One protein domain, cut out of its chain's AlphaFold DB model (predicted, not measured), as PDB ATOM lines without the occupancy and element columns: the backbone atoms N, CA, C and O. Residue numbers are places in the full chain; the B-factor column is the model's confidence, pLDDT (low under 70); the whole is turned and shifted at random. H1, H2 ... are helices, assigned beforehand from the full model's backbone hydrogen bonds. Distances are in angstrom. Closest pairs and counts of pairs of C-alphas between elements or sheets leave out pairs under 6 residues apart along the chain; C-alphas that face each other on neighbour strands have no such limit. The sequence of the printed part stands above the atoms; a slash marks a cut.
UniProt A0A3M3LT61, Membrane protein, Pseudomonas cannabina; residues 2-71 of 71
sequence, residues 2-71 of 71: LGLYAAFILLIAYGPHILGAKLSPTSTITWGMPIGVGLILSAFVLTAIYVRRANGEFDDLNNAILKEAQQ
ATOM      1  N   LEU A   2     211.017 137.074 198.049       96.31
ATOM      2  CA  LEU A   2     211.133 136.320 199.309       96.31
ATOM      3  C   LEU A   2     210.117 135.168 199.441       96.31
ATOM      4  O   LEU A   2     210.516 134.040 199.696       96.31
ATOM      5  N   GLY A   3     208.828 135.429 199.196       98.12
ATOM      6  CA  GLY A   3     207.794 134.388 199.264       98.12
ATOM      7  C   GLY A   3     207.997 133.253 198.254       98.12
ATOM      8  O   GLY A   3     207.898 132.089 198.617       98.12
ATOM      9  N   LEU A   4     208.351 133.582 197.005       97.56
ATOM     10  CA  LEU A   4     208.633 132.588 195.959       97.56
ATOM     11  C   LEU A   4     209.872 131.750 196.292       97.56
ATOM     12  O   LEU A   4     209.866 130.539 196.108       97.56
ATOM     13  N   TYR A   5     210.910 132.388 196.831       97.06
ATOM     14  CA  TYR A   5     212.129 131.720 197.275       97.06
ATOM     15  C   TYR A   5     211.866 130.775 198.453       97.06
ATOM     16  O   TYR A   5     212.253 129.610 198.402       97.06
ATOM     17  N   ALA A   6     211.149 131.240 199.479       98.06
ATOM     18  CA  ALA A   6     210.777 130.414 200.624       98.06
ATOM     19  C   ALA A   6     209.901 129.224 200.200       98.06
ATOM     20  O   ALA A   6     210.169 128.095 200.602       98.06
ATOM     21  N   ALA A   7     208.908 129.447 199.332       97.75
ATOM     22  CA  ALA A   7     208.079 128.376 198.784       97.75
ATOM     23  C   ALA A   7     208.907 127.351 197.995       97.75
ATOM     24  O   ALA A   7     208.705 126.148 198.151       97.75
ATOM     25  N   PHE A   8     209.871 127.807 197.191       97.25
ATOM     26  CA  PHE A   8     210.758 126.918 196.444       97.25
ATOM     27  C   PHE A   8     211.660 126.086 197.369       97.25
ATOM     28  O   PHE A   8     211.787 124.881 197.165       97.25
ATOM     29  N   ILE A   9     212.216 126.684 198.430       97.44
ATOM     30  CA  ILE A   9     212.979 125.947 199.452       97.44
ATOM     31  C   ILE A   9     212.106 124.906 200.150       97.44
ATOM     32  O   ILE A   9     212.529 123.761 200.304       97.44
ATOM     33  N   LEU A  10     210.887 125.271 200.558       97.94
ATOM     34  CA  LEU A  10     209.960 124.328 201.187       97.94
ATOM     35  C   LEU A  10     209.610 123.179 200.236       97.94
ATOM     36  O   LEU A  10     209.565 122.026 200.660       97.94
ATOM     37  N   LEU A  11     209.420 123.466 198.947       97.44
ATOM     38  CA  LEU A  11     209.168 122.444 197.937       97.44
ATOM     39  C   LEU A  11     210.360 121.492 197.771       97.44
ATOM     40  O   LEU A  11     210.154 120.288 197.654       97.44
ATOM     41  N   ILE A  12     211.595 121.996 197.819       96.31
ATOM     42  CA  ILE A  12     212.798 121.150 197.820       96.31
ATOM     43  C   ILE A  12     212.847 120.273 199.078       96.31
ATOM     44  O   ILE A  12     213.127 119.080 198.979       96.31
ATOM     45  N   ALA A  13     212.566 120.853 200.247       97.62
ATOM     46  CA  ALA A  13     212.678 120.169 201.532       97.62
ATOM     47  C   ALA A  13     211.612 119.079 201.729       97.62
ATOM     48  O   ALA A  13     211.924 117.993 202.212       97.62
ATOM     49  N   TYR A  14     210.363 119.357 201.350       97.69
ATOM     50  CA  TYR A  14     209.216 118.496 201.655       97.69
ATOM     51  C   TYR A  14     208.614 117.797 200.426       97.69
ATOM     52  O   TYR A  14     207.920 116.792 200.572       97.69
ATOM     53  N   GLY A  15     208.873 118.286 199.210       95.88
ATOM     54  CA  GLY A  15     208.303 117.761 197.964       95.88
ATOM     55  C   GLY A  15     209.318 117.421 196.862       95.88
ATOM     56  O   GLY A  15     209.018 117.679 195.694       95.88
ATOM     57  N   PRO A  16     210.487 116.812 197.150       95.44
ATOM     58  CA  PRO A  16     211.503 116.552 196.124       95.44
ATOM     59  C   PRO A  16     211.008 115.612 195.011       95.44
ATOM     60  O   PRO A  16     211.439 115.726 193.865       95.44
ATOM     61  N   HIS A  17     210.051 114.726 195.311       96.19
ATOM     62  CA  HIS A  17     209.422 113.847 194.322       96.19
ATOM     63  C   HIS A  17     208.678 114.625 193.226       96.19
ATOM     64  O   HIS A  17     208.648 114.175 192.085       96.19
ATOM     65  N   ILE A  18     208.130 115.807 193.540       95.44
ATOM     66  CA  ILE A  18     207.470 116.680 192.563       95.44
ATOM     67  C   ILE A  18     208.517 117.214 191.587       95.44
ATOM     68  O   ILE A  18     208.345 117.109 190.380       95.44
ATOM     69  N   LEU A  19     209.637 117.725 192.099       95.81
ATOM     70  CA  LEU A  19     210.716 118.281 191.275       95.81
ATOM     71  C   LEU A  19     211.425 117.209 190.432       95.81
ATOM     72  O   LEU A  19     211.884 117.499 189.325       95.81
ATOM     73  N   GLY A  20     211.506 115.979 190.944       95.00
ATOM     74  CA  GLY A  20     212.084 114.823 190.255       95.00
ATOM     75  C   GLY A  20     211.131 114.111 189.290       95.00
ATOM     76  O   GLY A  20     211.587 113.313 188.471       95.00
ATOM     77  N   ALA A  21     209.824 114.388 189.349       96.44
ATOM     78  CA  ALA A  21     208.851 113.759 188.466       96.44
ATOM     79  C   ALA A  21     209.087 114.189 187.014       96.44
ATOM     80  O   ALA A  21     209.221 115.376 186.712       96.44
ATOM     81  N   LYS A  22     209.124 113.217 186.101       97.00
ATOM     82  CA  LYS A  22     209.218 113.480 184.661       97.00
ATOM     83  C   LYS A  22     207.953 114.183 184.169       97.00
ATOM     84  O   LYS A  22     206.855 113.869 184.625       97.00
ATOM     85  N   LEU A  23     208.104 115.093 183.206       94.19
ATOM     86  CA  LEU A  23     206.972 115.799 182.588       94.19
ATOM     87  C   LEU A  23     206.029 114.847 181.837       94.19
ATOM     88  O   LEU A  23     204.820 115.049 181.806       94.19
ATOM     89  N   SER A  24     206.601 113.814 181.223       92.94
ATOM     90  CA  SER A  24     205.882 112.740 180.547       92.94
ATOM     91  C   SER A  24     206.720 111.453 180.581       92.94
ATOM     92  O   SER A  24     207.932 111.527 180.817       92.94
ATOM     93  N   PRO A  25     206.129 110.271 180.320       90.50
ATOM     94  CA  PRO A  25     206.855 108.996 180.342       90.50
ATOM     95  C   PRO A  25     208.055 108.938 179.385       90.50
ATOM     96  O   PRO A  25     209.037 108.251 179.662       90.50
ATOM     97  N   THR A  26     207.987 109.676 178.277       94.25
ATOM     98  CA  THR A  26     209.022 109.742 177.236       94.25
ATOM     99  C   THR A  26     209.991 110.913 177.405       94.25
ATOM    100  O   THR A  26     211.012 110.956 176.723       94.25
ATOM    101  N   SER A  27     209.706 111.859 178.302       92.56
ATOM    102  CA  SER A  27     210.546 113.039 178.507       92.56
ATOM    103  C   SER A  27     211.716 112.751 179.449       92.56
ATOM    104  O   SER A  27     211.577 112.085 180.477       92.56
ATOM    105  N   THR A  28     212.882 113.303 179.122       93.38
ATOM    106  CA  THR A  28     214.042 113.372 180.024       93.38
ATOM    107  C   THR A  28     213.974 114.574 180.969       93.38
ATOM    108  O   THR A  28     214.746 114.642 181.923       93.38
ATOM    109  N   ILE A  29     213.042 115.506 180.735       96.12
ATOM    110  CA  ILE A  29     212.851 116.715 181.540       96.12
ATOM    111  C   ILE A  29     211.969 116.403 182.751       96.12
ATOM    112  O   ILE A  29     210.898 115.798 182.624       96.12
ATOM    113  N   THR A  30     212.396 116.873 183.922       97.31
ATOM    114  CA  THR A  30     211.612 116.824 185.159       97.31
ATOM    115  C   THR A  30     210.881 118.140 185.409       97.31
ATOM    116  O   THR A  30     211.290 119.193 184.919       97.31
ATOM    117  N   TRP A  31     209.822 118.103 186.217       96.88
ATOM    118  CA  TRP A  31     209.065 119.288 186.640       96.88
ATOM    119  C   TRP A  31     209.921 120.342 187.345       96.88
ATOM    120  O   TRP A  31     209.600 121.530 187.292       96.88
ATOM    121  N   GLY A  32     211.048 119.940 187.936       96.50
ATOM    122  CA  GLY A  32     212.013 120.865 188.518       96.50
ATOM    123  C   GLY A  32     212.557 121.891 187.523       96.50
ATOM    124  O   GLY A  32     212.722 123.050 187.900       96.50
ATOM    125  N   MET A  33     212.775 121.519 186.254       96.50
ATOM    126  CA  MET A  33     213.295 122.455 185.250       96.50
ATOM    127  C   MET A  33     212.279 123.571 184.932       96.50
ATOM    128  O   MET A  33     212.638 124.735 185.111       96.50
ATOM    129  N   PRO A  34     211.019 123.291 184.534       96.88
ATOM    130  CA  PRO A  34     210.023 124.343 184.327       96.88
ATOM    131  C   PRO A  34     209.765 125.205 185.567       96.88
ATOM    132  O   PRO A  34     209.659 126.422 185.441       96.88
ATOM    133  N   ILE A  35     209.708 124.605 186.762       97.31
ATOM    134  CA  ILE A  35     209.503 125.353 188.013       97.31
ATOM    135  C   ILE A  35     210.679 126.306 188.270       97.31
ATOM    136  O   ILE A  35     210.464 127.478 188.580       97.31
ATOM    137  N   GLY A  36     211.918 125.837 188.094       96.69
ATOM    138  CA  GLY A  36     213.116 126.666 188.230       96.69
ATOM    139  C   GLY A  36     213.166 127.804 187.207       96.69
ATOM    140  O   GLY A  36     213.429 128.949 187.574       96.69
ATOM    141  N   VAL A  37     212.839 127.525 185.941       98.19
ATOM    142  CA  VAL A  37     212.728 128.558 184.895       98.19
ATOM    143  C   VAL A  37     211.654 129.583 185.263       98.19
ATOM    144  O   VAL A  37     211.901 130.785 185.176       98.19
ATOM    145  N   GLY A  38     210.493 129.134 185.743       98.06
ATOM    146  CA  GLY A  38     209.432 130.014 186.231       98.06
ATOM    147  C   GLY A  38     209.900 130.927 187.367       98.06
ATOM    148  O   GLY A  38     209.605 132.123 187.360       98.06
ATOM    149  N   LEU A  39     210.696 130.403 188.305       98.00
ATOM    150  CA  LEU A  39     211.280 131.195 189.388       98.00
ATOM    151  C   LEU A  39     212.245 132.269 188.857       98.00
ATOM    152  O   LEU A  39     212.162 133.422 189.283       98.00
ATOM    153  N   ILE A  40     213.107 131.934 187.895       98.06
ATOM    154  CA  ILE A  40     214.019 132.897 187.254       98.06
ATOM    155  C   ILE A  40     213.228 134.003 186.544       98.06
ATOM    156  O   ILE A  40     213.486 135.189 186.762       98.06
ATOM    157  N   LEU A  41     212.226 133.638 185.742       98.56
ATOM    158  CA  LEU A  41     211.375 134.607 185.046       98.56
ATOM    159  C   LEU A  41     210.647 135.528 186.031       98.56
ATOM    160  O   LEU A  41     210.600 136.739 185.823       98.56
ATOM    161  N   SER A  42     210.150 134.984 187.145       98.19
ATOM    162  CA  SER A  42     209.518 135.789 188.195       98.19
ATOM    163  C   SER A  42     210.477 136.815 188.811       98.19
ATOM    164  O   SER A  42     210.063 137.935 189.114       98.19
ATOM    165  N   ALA A  43     211.764 136.475 188.940       97.75
ATOM    166  CA  ALA A  43     212.783 137.385 189.445       97.75
ATOM    167  C   ALA A  43     213.010 138.557 188.493       97.75
ATOM    168  O   ALA A  43     213.022 139.705 188.943       97.75
ATOM    169  N   PHE A  44     213.108 138.291 187.188       98.25
ATOM    170  CA  PHE A  44     213.219 139.347 186.181       98.25
ATOM    171  C   PHE A  44     211.991 140.250 186.167       98.25
ATOM    172  O   PHE A  44     212.136 141.468 186.211       98.25
ATOM    173  N   VAL A  45     210.787 139.672 186.176       98.38
ATOM    174  CA  VAL A  45     209.534 140.443 186.165       98.38
ATOM    175  C   VAL A  45     209.424 141.328 187.400       98.38
ATOM    176  O   VAL A  45     209.172 142.526 187.279       98.38
ATOM    177  N   LEU A  46     209.650 140.776 188.593       97.50
ATOM    178  CA  LEU A  46     209.572 141.557 189.827       97.50
ATOM    179  C   LEU A  46     210.650 142.638 189.888       97.50
ATOM    180  O   LEU A  46     210.359 143.744 190.335       97.50
ATOM    181  N   THR A  47     211.858 142.350 189.404       96.31
ATOM    182  CA  THR A  47     212.929 143.348 189.301       96.31
ATOM    183  C   THR A  47     212.553 144.457 188.325       96.31
ATOM    184  O   THR A  47     212.688 145.624 188.666       96.31
ATOM    185  N   ALA A  48     212.016 144.127 187.151       96.06
ATOM    186  CA  ALA A  48     211.582 145.118 186.170       96.06
ATOM    187  C   ALA A  48     210.456 146.011 186.716       96.06
ATOM    188  O   ALA A  48     210.503 147.231 186.558       96.06
ATOM    189  N   ILE A  49     209.475 145.423 187.410       95.38
ATOM    190  CA  ILE A  49     208.409 146.174 188.088       95.38
ATOM    191  C   ILE A  49     209.001 147.085 189.166       95.38
ATOM    192  O   ILE A  49     208.631 148.254 189.246       95.38
ATOM    193  N   TYR A  50     209.914 146.557 189.984       93.25
ATOM    194  CA  TYR A  50     210.582 147.320 191.034       93.25
ATOM    195  C   TYR A  50     211.342 148.516 190.454       93.25
ATOM    196  O   TYR A  50     211.105 149.637 190.887       93.25
ATOM    197  N   VAL A  51     212.176 148.293 189.436       93.31
ATOM    198  CA  VAL A  51     212.951 149.336 188.751       93.31
ATOM    199  C   VAL A  51     212.023 150.399 188.170       93.31
ATOM    200  O   VAL A  51     212.193 151.577 188.464       93.31
ATOM    201  N   ARG A  52     210.983 149.995 187.429       89.44
ATOM    202  CA  ARG A  52     210.014 150.935 186.849       89.44
ATOM    203  C   ARG A  52     209.301 151.770 187.914       89.44
ATOM    204  O   ARG A  52     208.983 152.927 187.676       89.44
ATOM    205  N   ARG A  53     209.005 151.181 189.073       90.12
ATOM    206  CA  ARG A  53     208.336 151.888 190.169       90.12
ATOM    207  C   ARG A  53     209.291 152.800 190.939       90.12
ATOM    208  O   ARG A  53     208.862 153.860 191.375       90.12
ATOM    209  N   ALA A  54     210.541 152.385 191.125       89.38
ATOM    210  CA  ALA A  54     211.540 153.129 191.886       89.38
ATOM    211  C   ALA A  54     212.127 154.311 191.098       89.38
ATOM    212  O   ALA A  54     212.433 155.338 191.694       89.38
ATOM    213  N   ASN A  55     212.251 154.185 189.775       85.50
ATOM    214  CA  ASN A  55     212.940 155.178 188.949       85.50
ATOM    215  C   ASN A  55     212.033 156.278 188.374       85.50
ATOM    216  O   ASN A  55     212.546 157.184 187.736       85.50
ATOM    217  N   GLY A  56     210.717 156.251 188.619       76.12
ATOM    218  CA  GLY A  56     209.766 157.160 187.957       76.12
ATOM    219  C   GLY A  56     210.089 158.658 188.081       76.12
ATOM    220  O   GLY A  56     210.099 159.358 187.077       76.12
ATOM    221  N   GLU A  57     210.404 159.154 189.282       73.31
ATOM    222  CA  GLU A  57     210.696 160.585 189.497       73.31
ATOM    223  C   GLU A  57     212.033 161.014 188.867       73.31
ATOM    224  O   GLU A  57     212.154 162.100 188.299       73.31
ATOM    225  N   PHE A  58     213.037 160.137 188.923       74.56
ATOM    226  CA  PHE A  58     214.346 160.396 188.328       74.56
ATOM    227  C   PHE A  58     214.312 160.317 186.803       74.56
ATOM    228  O   PHE A  58     214.992 161.104 186.150       74.56
ATOM    229  N   ASP A  59     213.506 159.419 186.235       79.31
ATOM    230  CA  ASP A  59     213.327 159.300 184.788       79.31
ATOM    231  C   ASP A  59     212.667 160.565 184.212       79.31
ATOM    232  O   ASP A  59     213.104 161.063 183.172       79.31
ATOM    233  N   ASP A  60     211.678 161.139 184.903       80.81
ATOM    234  CA  ASP A  60     211.017 162.384 184.484       80.81
ATOM    235  C   ASP A  60     211.965 163.592 184.536       80.81
ATOM    236  O   ASP A  60     212.056 164.357 183.569       80.81
ATOM    237  N   LEU A  61     212.726 163.741 185.626       83.44
ATOM    238  CA  LEU A  61     213.740 164.794 185.754       83.44
ATOM    239  C   LEU A  61     214.859 164.642 184.713       83.44
ATOM    240  O   LEU A  61     215.269 165.622 184.090       83.44
ATOM    241  N   ASN A  62     215.329 163.415 184.477       84.56
ATOM    242  CA  ASN A  62     216.342 163.123 183.465       84.56
ATOM    243  C   ASN A  62     215.843 163.462 182.050       84.56
ATOM    244  O   ASN A  62     216.578 164.051 181.256       84.56
ATOM    245  N   ASN A  63     214.577 163.162 181.749       84.75
ATOM    246  CA  ASN A  63     213.960 163.527 180.475       84.75
ATOM    247  C   ASN A  63     213.855 165.048 180.291       84.75
ATOM    248  O   ASN A  63     214.024 165.528 179.170       84.75
ATOM    249  N   ALA A  64     213.608 165.812 181.360       86.25
ATOM    250  CA  ALA A  64     213.586 167.274 181.298       86.25
ATOM    251  C   ALA A  64     214.976 167.856 180.982       86.25
ATOM    252  O   ALA A  64     215.101 168.655 180.055       86.25
ATOM    253  N   ILE A  65     216.024 167.387 181.670       87.19
ATOM    254  CA  ILE A  65     217.412 167.833 181.444       87.19
ATOM    255  C   ILE A  65     217.878 167.496 180.021       87.19
ATOM    256  O   ILE A  65     218.467 168.336 179.344       87.19
ATOM    257  N   LEU A  66     217.590 166.285 179.532       88.69
ATOM    258  CA  LEU A  66     217.923 165.894 178.157       88.69
ATOM    259  C   LEU A  66     217.240 166.793 177.118       88.69
ATOM    260  O   LEU A  66     217.824 167.070 176.072       88.69
ATOM    261  N   LYS A  67     216.022 167.260 177.410       88.12
ATOM    262  CA  LYS A  67     215.255 168.146 176.533       88.12
ATOM    263  C   LYS A  67     215.813 169.570 176.516       88.12
ATOM    264  O   LYS A  67     215.837 170.175 175.451       88.12
ATOM    265  N   GLU A  68     216.276 170.079 177.659       88.19
ATOM    266  CA  GLU A  68     216.970 171.374 177.750       88.19
ATOM    267  C   GLU A  68     218.333 171.342 177.051       88.19
ATOM    268  O   GLU A  68     218.676 172.278 176.342       88.19
ATOM    269  N   ALA A  69     219.097 170.253 177.184       86.00
ATOM    270  CA  ALA A  69     220.418 170.125 176.563       86.00
ATOM    271  C   ALA A  69     220.387 169.955 175.028       86.00
ATOM    272  O   ALA A  69     221.423 170.074 174.377       86.00
ATOM    273  N   GLN A  70     219.226 169.623 174.454       79.69
ATOM    274  CA  GLN A  70     219.011 169.521 173.005       79.69
ATOM    275  C   GLN A  70     218.473 170.818 172.371       79.69
ATOM    276  O   GLN A  70     218.329 170.855 171.146       79.69
ATOM    277  N   GLN A  71     218.156 171.841 173.174       55.88
ATOM    278  CA  GLN A  71     217.807 173.193 172.714       55.88
ATOM    279  C   GLN A  71     219.051 174.068 172.561       55.88
ATOM    280  O   GLN A  71     219.019 174.924 171.647       55.88
TER     281      GLN A  71
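AT A GLANCE: This is residues 2 to 71 of the 71 residues of the protein "Membrane protein" of Pseudomonas cannabina (UniProt A0A3M3LT61). The model is a loose, lopsided U of helices with a long arm: H1 runs one way, the short H2 makes the turn at its end, and the long H3 runs back beside H1 and on past it. From residue 44 the rest of H3, and H4 after it, stick out as an arm that stands free and makes much of the length. The printed part has 70 residues with four named helices, H1, H2, H3 and H4 in that order, and no named strand: all helix. It is extended, with a radius of gyration of the C-alphas of 20.7 A, a rod spanning 65 by 26 by 9 A.

HOW THE PARTS SIT: H1, residues 2 to 14, is close to but not clearly touching H2, residues 16 to 20; their closest C-alphas, of Ile 12 and Leu 19, are 7.4 A apart. H2 touches H3, residues 32 to 54, which meets it with residues 32 to 35 alone; the closest C-alphas, of Leu 19 and Gly 32, are 4.0 A apart. H1 and H3 run opposite ways at a shallow tilt of 14 degrees, close but not clearly touching, with the C-alphas of Leu 4 and Leu 39 closest at 7.2 A. H4, residues 56 to 69, and H3 meet only through their link. H4 is apart from H1 and H2. In H1, H2, H3 and H4 every O i to N i+4 pair is within hydrogen-bond range.

IN THESE COORDINATES: H1 begins at C-alpha 2 (211.133, 136.320, 199.309) and is 18.1 A long. H2 has five residues. H3 is 32.4 A long, from C-alpha 32 (212.013, 120.865, 188.518). H4 is 20.3 A long and ends at C-alpha 69 (220.418, 170.125, 176.563).

THE WHOLE: The C-alphas farthest apart, of Pro 25 and Gln 71, are 65.6 A apart. The printed part has no cut. The link H2 to H3 is long, 11 residues; the other two are tight. Mean pLDDT of the printed part is 92.5; residue 71 is under 70.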